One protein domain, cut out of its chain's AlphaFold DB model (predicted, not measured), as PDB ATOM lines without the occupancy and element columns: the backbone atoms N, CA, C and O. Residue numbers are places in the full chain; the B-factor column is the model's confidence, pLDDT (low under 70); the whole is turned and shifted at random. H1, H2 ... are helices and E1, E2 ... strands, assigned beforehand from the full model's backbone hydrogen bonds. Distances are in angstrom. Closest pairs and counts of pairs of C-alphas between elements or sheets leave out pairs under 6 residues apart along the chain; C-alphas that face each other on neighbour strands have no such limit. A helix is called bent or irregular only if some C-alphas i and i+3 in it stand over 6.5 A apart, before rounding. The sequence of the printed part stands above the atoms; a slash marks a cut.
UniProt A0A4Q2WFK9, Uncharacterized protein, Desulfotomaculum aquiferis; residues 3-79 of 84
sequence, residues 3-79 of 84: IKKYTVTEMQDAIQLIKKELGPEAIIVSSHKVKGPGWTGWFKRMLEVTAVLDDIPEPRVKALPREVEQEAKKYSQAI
ATOM      1  N   ILE A   3     -14.202 -37.683   0.135       94.75
ATOM      2  CA  ILE A   3     -15.561 -37.648  -0.449       94.75
ATOM      3  C   ILE A   3     -16.310 -36.419   0.064       94.75
ATOM      4  O   ILE A   3     -16.294 -36.148   1.266       94.75
ATOM      5  N   LYS A   4     -17.005 -35.700  -0.824       96.00
ATOM      6  CA  LYS A   4     -17.863 -34.572  -0.445       96.00
ATOM      7  C   LYS A   4     -19.132 -34.498  -1.296       96.00
ATOM      8  O   LYS A   4     -19.161 -34.918  -2.451       96.00
ATOM      9  N   LYS A   5     -20.191 -33.968  -0.686       96.38
ATOM     10  CA  LYS A   5     -21.513 -33.777  -1.283       96.38
ATOM     11  C   LYS A   5     -21.788 -32.288  -1.481       96.38
ATOM     12  O   LYS A   5     -21.496 -31.485  -0.597       96.38
ATOM     13  N   TYR A   6     -22.376 -31.954  -2.621       96.12
ATOM     14  CA  TYR A   6     -22.668 -30.598  -3.063       96.12
ATOM     15  C   TYR A   6     -24.139 -30.491  -3.439       96.12
ATOM     16  O   TYR A   6     -24.610 -31.257  -4.276       96.12
ATOM     17  N   THR A   7     -24.848 -29.527  -2.859       94.75
ATOM     18  CA  THR A   7     -26.240 -29.234  -3.217       94.75
ATOM     19  C   THR A   7     -26.286 -27.893  -3.929       94.75
ATOM     20  O   THR A   7     -26.020 -26.855  -3.327       94.75
ATOM     21  N   VAL A   8     -26.603 -27.920  -5.218       94.88
ATOM     22  CA  VAL A   8     -26.547 -26.761  -6.116       94.88
ATOM     23  C   VAL A   8     -27.823 -26.643  -6.944       94.88
ATOM     24  O   VAL A   8     -28.673 -27.532  -6.940       94.88
ATOM     25  N   THR A   9     -27.984 -25.531  -7.651       92.19
ATOM     26  CA  THR A   9     -29.065 -25.339  -8.627       92.19
ATOM     27  C   THR A   9     -28.738 -25.966  -9.974       92.19
ATOM     28  O   THR A   9     -29.617 -26.557 -10.602       92.19
ATOM     29  N   GLU A  10     -27.476 -25.881 -10.395       94.62
ATOM     30  CA  GLU A  10     -27.016 -26.341 -11.700       94.62
ATOM     31  C   GLU A  10     -25.713 -27.141 -11.594       94.62
ATOM     32  O   GLU A  10     -24.884 -26.912 -10.717       94.62
ATOM     33  N   MET A  11     -25.502 -28.075 -12.524       95.62
ATOM     34  CA  MET A  11     -24.285 -28.886 -12.577       95.62
ATOM     35  C   MET A  11     -23.007 -28.044 -12.739       95.62
ATOM     36  O   MET A  11     -21.977 -28.399 -12.172       95.62
ATOM     37  N   GLN A  12     -23.055 -26.924 -13.470       96.62
ATOM     38  CA  GLN A  12     -21.887 -26.052 -13.655       96.62
ATOM     39  C   GLN A  12     -21.363 -25.501 -12.324       96.62
ATOM     40  O   GLN A  12     -20.153 -25.477 -12.096       96.62
ATOM     41  N   ASP A  13     -22.264 -25.138 -11.411       96.50
ATOM     42  CA  ASP A  13     -21.899 -24.673 -10.072       96.50
ATOM     43  C   ASP A  13     -21.236 -25.791  -9.263       96.50
ATOM     44  O   ASP A  13     -20.207 -25.566  -8.624       96.50
ATOM     45  N   ALA A  14     -21.770 -27.018  -9.335       97.00
ATOM     46  CA  ALA A  14     -21.151 -28.174  -8.686       97.00
ATOM     47  C   ALA A  14     -19.730 -28.403  -9.203       97.00
ATOM     48  O   ALA A  14     -18.817 -28.557  -8.398       97.00
ATOM     49  N   ILE A  15     -19.517 -28.375 -10.521       96.88
ATOM     50  CA  ILE A  15     -18.189 -28.577 -11.118       96.88
ATOM     51  C   ILE A  15     -17.200 -27.518 -10.619       96.88
ATOM     52  O   ILE A  15     -16.071 -27.857 -10.261       96.88
ATOM     53  N   GLN A  16     -17.609 -26.247 -10.567       97.62
ATOM     54  CA  GLN A  16     -16.758 -25.168 -10.062       97.62
ATOM     55  C   GLN A  16     -16.389 -25.372  -8.587       97.62
ATOM     56  O   GLN A  16     -15.216 -25.243  -8.226       97.62
ATOM     57  N   LEU A  17     -17.360 -25.736  -7.744       97.31
ATOM     58  CA  LEU A  17     -17.132 -26.005  -6.322       97.31
ATOM     59  C   LEU A  17     -16.230 -27.224  -6.105       97.31
ATOM     60  O   LEU A  17     -15.281 -27.150  -5.327       97.31
ATOM     61  N   ILE A  18     -16.476 -28.315  -6.832       97.19
ATOM     62  CA  ILE A  18     -15.677 -29.543  -6.774       97.19
ATOM     63  C   ILE A  18     -14.225 -29.245  -7.148       97.19
ATOM     64  O   ILE A  18     -13.320 -29.562  -6.382       97.19
ATOM     65  N   LYS A  19     -13.991 -28.565  -8.277       95.00
ATOM     66  CA  LYS A  19     -12.634 -28.202  -8.711       95.00
ATOM     67  C   LYS A  19     -11.926 -27.299  -7.708       95.00
ATOM     68  O   LYS A  19     -10.732 -27.466  -7.479       95.00
ATOM     69  N   LYS A  20     -12.654 -26.352  -7.113       96.50
ATOM     70  CA  LYS A  20     -12.109 -25.411  -6.129       96.50
ATOM     71  C   LYS A  20     -11.733 -26.091  -4.811       96.50
ATOM     72  O   LYS A  20     -10.753 -25.692  -4.193       96.50
ATOM     73  N   GLU A  21     -12.514 -27.069  -4.360       95.12
ATOM     74  CA  GLU A  21     -12.341 -27.677  -3.034       95.12
ATOM     75  C   GLU A  21     -11.591 -29.013  -3.038       95.12
ATOM     76  O   GLU A  21     -10.798 -29.271  -2.132       95.12
ATOM     77  N   LEU A  22     -11.868 -29.880  -4.014       94.56
ATOM     78  CA  LEU A  22     -11.264 -31.208  -4.141       94.56
ATOM     79  C   LEU A  22     -10.127 -31.224  -5.167       94.56
ATOM     80  O   LEU A  22      -9.185 -31.991  -5.005       94.56
ATOM     81  N   GLY A  23     -10.181 -30.358  -6.180       92.19
ATOM     82  CA  GLY A  23      -9.182 -30.275  -7.244       92.19
ATOM     83  C   GLY A  23      -9.697 -30.774  -8.598       92.19
ATOM     84  O   GLY A  23     -10.813 -31.289  -8.694       92.19
ATOM     85  N   PRO A  24      -8.906 -30.593  -9.670       92.44
ATOM     86  CA  PRO A  24      -9.295 -30.973 -11.029       92.44
ATOM     87  C   PRO A  24      -9.428 -32.488 -11.237       92.44
ATOM     88  O   PRO A  24     -10.243 -32.895 -12.056       92.44
ATOM     89  N   GLU A  25      -8.703 -33.294 -10.458       91.12
ATOM     90  CA  GLU A  25      -8.697 -34.767 -10.529       91.12
ATOM     91  C   GLU A  25      -9.884 -35.418  -9.788       91.12
ATOM     92  O   GLU A  25      -9.955 -36.635  -9.628       91.12
ATOM     93  N   ALA A  26     -10.811 -34.619  -9.251       93.44
ATOM     94  CA  ALA A  26     -11.966 -35.143  -8.535       93.44
ATOM     95  C   ALA A  26     -12.988 -35.771  -9.499       93.44
ATOM     96  O   ALA A  26     -13.391 -35.169 -10.496       93.44
ATOM     97  N   ILE A  27     -13.482 -36.955  -9.145       93.12
ATOM     98  CA  ILE A  27     -14.446 -37.732  -9.925       93.12
ATOM     99  C   ILE A  27     -15.837 -37.597  -9.302       93.12
ATOM    100  O   ILE A  27     -16.031 -37.801  -8.103       93.12
ATOM    101  N   ILE A  28     -16.836 -37.284 -10.126       95.81
ATOM    102  CA  ILE A  28     -18.244 -37.291  -9.712       95.81
ATOM    103  C   ILE A  28     -18.741 -38.739  -9.685       95.81
ATOM    104  O   ILE A  28     -18.760 -39.414 -10.709       95.81
ATOM    105  N   VAL A  29     -19.180 -39.199  -8.514       95.56
ATOM    106  CA  VAL A  29     -19.683 -40.565  -8.292       95.56
ATOM    107  C   VAL A  29     -21.169 -40.662  -8.615       95.56
ATOM    108  O   VAL A  29     -21.630 -41.632  -9.209       95.56
ATOM    109  N   SER A  30     -21.948 -39.665  -8.197       95.62
ATOM    110  CA  SER A  30     -23.387 -39.646  -8.443       95.62
ATOM    111  C   SER A  30     -23.919 -38.227  -8.529       95.62
ATOM    112  O   SER A  30     -23.389 -37.299  -7.914       95.62
ATOM    113  N   SER A  31     -24.999 -38.072  -9.288       96.19
ATOM    114  CA  SER A  31     -25.788 -36.850  -9.300       96.19
ATOM    115  C   SER A  31     -27.268 -37.196  -9.368       96.19
ATOM    116  O   SER A  31     -27.670 -38.089 -10.115       96.19
ATOM    117  N   HIS A  32     -28.085 -36.528  -8.563       94.75
ATOM    118  CA  HIS A  32     -29.530 -36.718  -8.588       94.75
ATOM    119  C   HIS A  32     -30.259 -35.441  -8.188       94.75
ATOM    120  O   HIS A  32     -29.738 -34.582  -7.477       94.75
ATOM    121  N   LYS A  33     -31.489 -35.296  -8.681       93.06
ATOM    122  CA  LYS A  33     -32.328 -34.146  -8.349       93.06
ATOM    123  C   LYS A  33     -32.940 -34.350  -6.971       93.06
ATOM    124  O   LYS A  33     -33.533 -35.393  -6.706       93.06
ATOM    125  N   VAL A  34     -32.848 -33.328  -6.135       91.56
ATOM    126  CA  VAL A  34     -33.437 -33.299  -4.796       91.56
ATOM    127  C   VAL A  34     -34.395 -32.122  -4.667       91.56
ATOM    128  O   VAL A  34     -34.345 -31.149  -5.426       91.56
ATOM    129  N   LYS A  35     -35.323 -32.236  -3.721       87.56
ATOM    130  CA  LYS A  35     -36.226 -31.143  -3.354       87.56
ATOM    131  C   LYS A  35     -35.453 -30.141  -2.498       87.56
ATOM    132  O   LYS A  35     -34.635 -30.547  -1.675       87.56
ATOM    133  N   GLY A  36     -35.695 -28.851  -2.712       81.38
ATOM    134  CA  GLY A  36     -35.054 -27.800  -1.930       81.38
ATOM    135  C   GLY A  36     -35.427 -27.868  -0.441       81.38
ATOM    136  O   GLY A  36     -36.501 -28.370  -0.095       81.38
ATOM    137  N   PRO A  37     -34.565 -27.360   0.453       78.44
ATOM    138  CA  PRO A  37     -34.812 -27.377   1.892       78.44
ATOM    139  C   PRO A  37     -35.951 -26.424   2.302       78.44
ATOM    140  O   PRO A  37     -36.111 -25.341   1.736       78.44
ATOM    141  N   GLY A  38     -36.712 -26.808   3.333       79.50
ATOM    142  CA  GLY A  38     -37.762 -25.993   3.962       79.50
ATOM    143  C   GLY A  38     -39.176 -26.186   3.394       79.50
ATOM    144  O   GLY A  38     -39.374 -26.807   2.352       79.50
ATOM    145  N   TRP A  39     -40.177 -25.617   4.078       75.12
ATOM    146  CA  TRP A  39     -41.602 -25.733   3.713       75.12
ATOM    147  C   TRP A  39     -41.893 -25.123   2.327       75.12
ATOM    148  O   TRP A  39     -42.587 -25.716   1.507       75.12
ATOM    149  N   THR A  40     -41.262 -23.994   2.000       74.00
ATOM    150  CA  THR A  40     -41.337 -23.352   0.670       74.00
ATOM    151  C   THR A  40     -40.375 -23.979  -0.355       74.00
ATOM    152  O   THR A  40     -40.430 -23.671  -1.545       74.00
ATOM    153  N   GLY A  41     -39.467 -24.852   0.092       69.50
ATOM    154  CA  GLY A  41     -38.419 -25.471  -0.724       69.50
ATOM    155  C   GLY A  41     -38.898 -26.635  -1.584       69.50
ATOM    156  O   GLY A  41     -38.229 -26.992  -2.552       69.50
ATOM    157  N   TRP A  42     -40.091 -27.172  -1.308       70.88
ATOM    158  CA  TRP A  42     -40.638 -28.344  -2.000       70.88
ATOM    159  C   TRP A  42     -40.850 -28.145  -3.510       70.88
ATOM    160  O   TRP A  42     -40.829 -29.117  -4.265       70.88
ATOM    161  N   PHE A  43     -41.015 -26.895  -3.951       76.56
ATOM    162  CA  PHE A  43     -41.170 -26.525  -5.361       76.56
ATOM    163  C   PHE A  43     -39.837 -26.258  -6.072       76.56
ATOM    164  O   PHE A  43     -39.786 -26.246  -7.304       76.56
ATOM    165  N   LYS A  44     -38.747 -26.048  -5.325       80.25
ATOM    166  CA  LYS A  44     -37.435 -25.762  -5.909       80.25
ATOM    167  C   LYS A  44     -36.726 -27.070  -6.235       80.25
ATOM    168  O   LYS A  44     -36.521 -27.921  -5.370       80.25
ATOM    169  N   ARG A  45     -36.349 -27.220  -7.503       85.81
ATOM    170  CA  ARG A  45     -35.510 -28.324  -7.973       85.81
ATOM    171  C   ARG A  45     -34.060 -27.983  -7.659       85.81
ATOM    172  O   ARG A  45     -33.574 -26.949  -8.103       85.81
ATOM    173  N   MET A  46     -33.396 -28.846  -6.907       92.00
ATOM    174  CA  MET A  46     -31.963 -28.766  -6.650       92.00
ATOM    175  C   MET A  46     -31.278 -30.020  -7.185       92.00
ATOM    176  O   MET A  46     -31.929 -31.018  -7.506       92.00
ATOM    177  N   LEU A  47     -29.962 -29.959  -7.299       94.75
ATOM    178  CA  LEU A  47     -29.101 -31.039  -7.738       94.75
ATOM    179  C   LEU A  47     -28.131 -31.368  -6.610       94.75
ATOM    180  O   LEU A  47     -27.371 -30.511  -6.165       94.75
ATOM    181  N   GLU A  48     -28.162 -32.613  -6.164       95.81
ATOM    182  CA  GLU A  48     -27.179 -33.155  -5.244       95.81
ATOM    183  C   GLU A  48     -26.123 -33.922  -6.043       95.81
ATOM    184  O   GLU A  48     -26.453 -34.825  -6.815       95.81
ATOM    185  N   VAL A  49     -24.858 -33.551  -5.868       97.81
ATOM    186  CA  VAL A  49     -23.703 -34.137  -6.551       97.81
ATOM    187  C   VAL A  49     -22.724 -34.649  -5.504       97.81
ATOM    188  O   VAL A  49     -22.317 -33.908  -4.612       97.81
ATOM    189  N   THR A  50     -22.338 -35.916  -5.606       97.38
ATOM    190  CA  THR A  50     -21.307 -36.515  -4.749       97.38
ATOM    191  C   THR A  50     -20.034 -36.689  -5.556       97.38
ATOM    192  O   THR A  50     -20.062 -37.327  -6.609       97.38
ATOM    193  N   ALA A  51     -18.928 -36.147  -5.058       96.75
ATOM    194  CA  ALA A  51     -17.619 -36.241  -5.686       96.75
ATOM    195  C   ALA A  51     -16.591 -36.859  -4.737       96.75
ATOM    196  O   ALA A  51     -16.682 -36.708  -3.514       96.75
ATOM    197  N   VAL A  52     -15.615 -37.549  -5.318       94.81
ATOM    198  CA  VAL A  52     -14.495 -38.176  -4.623       94.81
ATOM    199  C   VAL A  52     -13.180 -37.742  -5.263       94.81
ATOM    200  O   VAL A  52     -13.072 -37.669  -6.480       94.81
ATOM    201  N   LEU A  53     -12.174 -37.460  -4.443       92.12
ATOM    202  CA  LEU A  53     -10.777 -37.414  -4.856       92.12
ATOM    203  C   LEU A  53     -10.108 -38.661  -4.289       92.12
ATOM    204  O   LEU A  53      -9.970 -38.776  -3.066       92.12
ATOM    205  N   ASP A  54      -9.735 -39.597  -5.151       83.56
ATOM    206  CA  ASP A  54      -8.912 -40.731  -4.749       83.56
ATOM    207  C   ASP A  54      -7.452 -40.493  -5.139       83.56
ATOM    208  O   ASP A  54      -7.173 -39.820  -6.126       83.56
ATOM    209  N   ASP A  55      -6.525 -41.023  -4.345       69.12
ATOM    210  CA  ASP A  55      -5.080 -40.898  -4.591       69.12
ATOM    211  C   ASP A  55      -4.573 -42.015  -5.523       69.12
ATOM    212  O   ASP A  55      -3.377 -42.140  -5.787       69.12
ATOM    213  N   ILE A  56      -5.489 -42.860  -6.008       66.50
ATOM    214  CA  ILE A  56      -5.186 -43.927  -6.952       66.50
ATOM    215  C   ILE A  56      -4.956 -43.274  -8.322       66.50
ATOM    216  O   ILE A  56      -5.873 -42.639  -8.847       66.50
ATOM    217  N   PRO A  57      -3.753 -43.407  -8.911       56.78
ATOM    218  CA  PRO A  57      -3.440 -42.795 -10.194       56.78
ATOM    219  C   PRO A  57      -4.427 -43.277 -11.256       56.78
ATOM    220  O   PRO A  57      -4.700 -44.476 -11.361       56.78
ATOM    221  N   GLU A  58      -4.959 -42.333 -12.034       62.47
ATOM    222  CA  GLU A  58      -5.965 -42.611 -13.052       62.47
ATOM    223  C   GLU A  58      -5.542 -43.764 -13.979       62.47
ATOM    224  O   GLU A  58      -4.364 -43.863 -14.360       62.47
ATOM    225  N   PRO A  59      -6.491 -44.589 -14.461       60.91
ATOM    226  CA  PRO A  59      -6.271 -45.296 -15.704       60.91
ATOM    227  C   PRO A  59      -6.127 -44.222 -16.780       60.91
ATOM    228  O   PRO A  59      -7.118 -43.722 -17.304       60.91
ATOM    229  N   ARG A  60      -4.878 -43.849 -17.098       61.25
ATOM    230  CA  ARG A  60      -4.569 -43.059 -18.289       61.25
ATOM    231  C   ARG A  60      -5.338 -43.710 -19.420       61.25
ATOM    232  O   ARG A  60      -5.002 -44.831 -19.815       61.25
ATOM    233  N   VAL A  61      -6.351 -43.022 -19.934       63.19
ATOM    234  CA  VAL A  61      -6.930 -43.371 -21.220       63.19
ATOM    235  C   VAL A  61      -5.788 -43.117 -22.191       63.19
ATOM    236  O   VAL A  61      -5.549 -41.991 -22.625       63.19
ATOM    237  N   LYS A  62      -4.960 -44.147 -22.409       63.59
ATOM    238  CA  LYS A  62      -3.935 -44.133 -23.441       63.59
ATOM    239  C   LYS A  62      -4.688 -43.700 -24.685       63.59
ATOM    240  O   LYS A  62      -5.685 -44.339 -25.023       63.59
ATOM    241  N   ALA A  63      -4.260 -42.594 -25.295       68.44
ATOM    242  CA  ALA A  63      -4.752 -42.199 -26.604       68.44
ATOM    243  C   ALA A  63      -4.840 -43.475 -27.445       68.44
ATOM    244  O   ALA A  63      -3.857 -44.224 -27.487       68.44
ATOM    245  N   LEU A  64      -6.038 -43.774 -27.967       67.12
ATOM    246  CA  LEU A  64      -6.295 -45.003 -28.715       67.12
ATOM    247  C   LEU A  64      -5.114 -45.228 -29.669       67.12
ATOM    248  O   LEU A  64      -4.744 -44.282 -30.376       67.12
ATOM    249  N   PRO A  65      -4.462 -46.408 -29.648       77.50
ATOM    250  CA  PRO A  65      -3.350 -46.675 -30.544       77.50
ATOM    251  C   PRO A  65      -3.777 -46.316 -31.963       77.50
ATOM    252  O   PRO A  65      -4.862 -46.706 -32.395       77.50
ATOM    253  N   ARG A  66      -2.950 -45.543 -32.679       71.88
ATOM    254  CA  ARG A  66      -3.269 -45.046 -34.031       71.88
ATOM    255  C   ARG A  66      -3.687 -46.172 -34.985       71.88
ATOM    256  O   ARG A  66      -4.421 -45.924 -35.932       71.88
ATOM    257  N   GLU A  67      -3.256 -47.394 -34.700       73.12
ATOM    258  CA  GLU A  67      -3.626 -48.633 -35.383       73.12
ATOM    259  C   GLU A  67      -5.138 -48.915 -35.330       73.12
ATOM    260  O   GLU A  67      -5.730 -49.217 -36.362       73.12
ATOM    261  N   VAL A  68      -5.795 -48.706 -34.180       75.38
ATOM    262  CA  VAL A  68      -7.248 -48.915 -34.010       75.38
ATOM    263  C   VAL A  68      -8.047 -47.876 -34.802       75.38
ATOM    264  O   VAL A  68      -9.065 -48.193 -35.419       75.38
ATOM    265  N   GLU A  69      -7.566 -46.630 -34.844       73.94
ATOM    266  CA  GLU A  69      -8.189 -45.570 -35.644       73.94
ATOM    267  C   GLU A  69      -8.024 -45.815 -37.156       73.94
ATOM    268  O   GLU A  69      -8.924 -45.515 -37.945       73.94
ATOM    269  N   GLN A  70      -6.889 -46.385 -37.570       76.25
ATOM    270  CA  GLN A  70      -6.638 -46.767 -38.961       76.25
ATOM    271  C   GLN A  70      -7.497 -47.962 -39.389       76.25
ATOM    272  O   GLN A  70      -8.052 -47.940 -40.491       76.25
ATOM    273  N   GLU A  71      -7.677 -48.962 -38.524       77.62
ATOM    274  CA  GLU A  71      -8.556 -50.101 -38.797       77.62
ATOM    275  C   GLU A  71     -10.017 -49.658 -38.938       77.62
ATOM    276  O   GLU A  71     -10.672 -50.005 -39.919       77.62
ATOM    277  N   ALA A  72     -10.507 -48.805 -38.035       78.31
ATOM    278  CA  ALA A  72     -11.867 -48.270 -38.107       78.31
ATOM    279  C   ALA A  72     -12.125 -47.485 -39.408       78.31
ATOM    280  O   ALA A  72     -13.185 -47.626 -40.024       78.31
ATOM    281  N   LYS A  73     -11.143 -46.701 -39.877       80.50
ATOM    282  CA  LYS A  73     -11.221 -45.995 -41.168       80.50
ATOM    283  C   LYS A  73     -11.219 -46.963 -42.351       80.50
ATOM    284  O   LYS A  73     -11.993 -46.766 -43.285       80.50
ATOM    285  N   LYS A  74     -10.413 -48.026 -42.290       80.00
ATOM    286  CA  LYS A  74     -10.361 -49.075 -43.317       80.00
ATOM    287  C   LYS A  74     -11.685 -49.834 -43.423       80.00
ATOM    288  O   LYS A  74     -12.169 -50.027 -44.533       80.00
ATOM    289  N   TYR A  75     -12.299 -50.217 -42.301       71.81
ATOM    290  CA  TYR A  75     -13.603 -50.890 -42.312       71.81
ATOM    291  C   TYR A  75     -14.739 -49.962 -42.741       71.81
ATOM    292  O   TYR A  75     -15.602 -50.399 -43.490       71.81
ATOM    293  N   SER A  76     -14.717 -48.684 -42.347       71.50
ATOM    294  CA  SER A  76     -15.700 -47.685 -42.797       71.50
ATOM    295  C   SER A  76     -15.647 -47.459 -44.315       71.50
ATOM    296  O   SER A  76     -16.680 -47.381 -44.972       71.50
ATOM    297  N   GLN A  77     -14.444 -47.446 -44.898       69.94
ATOM    298  CA  GLN A  77     -14.247 -47.360 -46.352       69.94
ATOM    299  C   GLN A  77     -14.557 -48.668 -47.095       69.94
ATOM    300  O   GLN A  77     -14.778 -48.643 -48.302       69.94
ATOM    301  N   ALA A  78     -14.563 -49.802 -46.392       67.75
ATOM    302  CA  ALA A  78     -14.825 -51.119 -46.962       67.75
ATOM    303  C   ALA A  78     -16.296 -51.544 -46.883       67.75
ATOM    304  O   ALA A  78     -16.598 -52.642 -47.340       67.75
ATOM    305  N   ILE A  79     -17.204 -50.731 -46.326       65.19
ATOM    306  CA  ILE A  79     -18.646 -50.989 -46.433       65.19
ATOM    307  C   ILE A  79     -19.025 -50.723 -47.896       65.19
ATOM    308  O   ILE A  79     -19.060 -49.557 -48.297       65.19
TER     309      ILE A  79
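AT A GLANCE: This is residues 3 to 79 of the 84 residues of an uncharacterized protein of Desulfotomaculum aquiferis (UniProt A0A4Q2WFK9). A twisted sheet of three strands has helix H1 packed over one face and the other face bare, while a long tail, residues 59 to 79, sticks out and has H3 near its tip. H2 sits in the turn at one end of E2 and E3, and with the tail makes the length. The 77 printed residues hold three named helices and three named strands, in the order E1 H1 E2 H2 E3 H3; the class is mixed, and the sheet, E1 - E3 - E2, is antiparallel. The whole is extended, with a radius of gyration of the C-alphas of 19.7 A and spans of 62 by 34 by 15 A.

IN THESE COORDINATES: Find C-alpha 3 at (-15.561, -37.648, -0.449), where E1, residues 3 to 8, begins. H1 follows, residues 11 to 21, 15.3 A long; E2, residues 27 to 35, runs 23.7 A. After H2, residues 39 to 43, comes E3, residues 45 to 53, 26.5 A. H3, residues 66 to 77, runs 16.7 A to C-alpha 77 at (-14.247, -47.360, -46.352).

HOW THE PARTS SIT: Look at E3, the inner strand: N 6 and O 49 of E1 and E3 are 2.8 A apart, and N 48 and O 32 of E3 and E2 2.8 A, both within hydrogen-bond range. E1, H1, E2 form a split strand-helix-strand unit, two strands running the same way with E3 between them, its crossover right-handed. H1 is on the sheet at a height of 8.5 A; its closest C-alpha to E3 is Ala 14, 6.8 A from that of Val 49. In H1 and H3 every O i to N i+4 pair is within range; in H2, only just irregular with C-alphas 40 and 43 6.8 A apart, 0 of 1, and 0 of 2 O i to N i+3 pairs.

THE WHOLE: The C-alphas of Trp 39 and Ala 78 are farthest apart, 62.7 A. The printed part has no cut, and E3 to H3 is the long link. Confidence is under 70 at residues 41, 55 to 64 and 77 to 79.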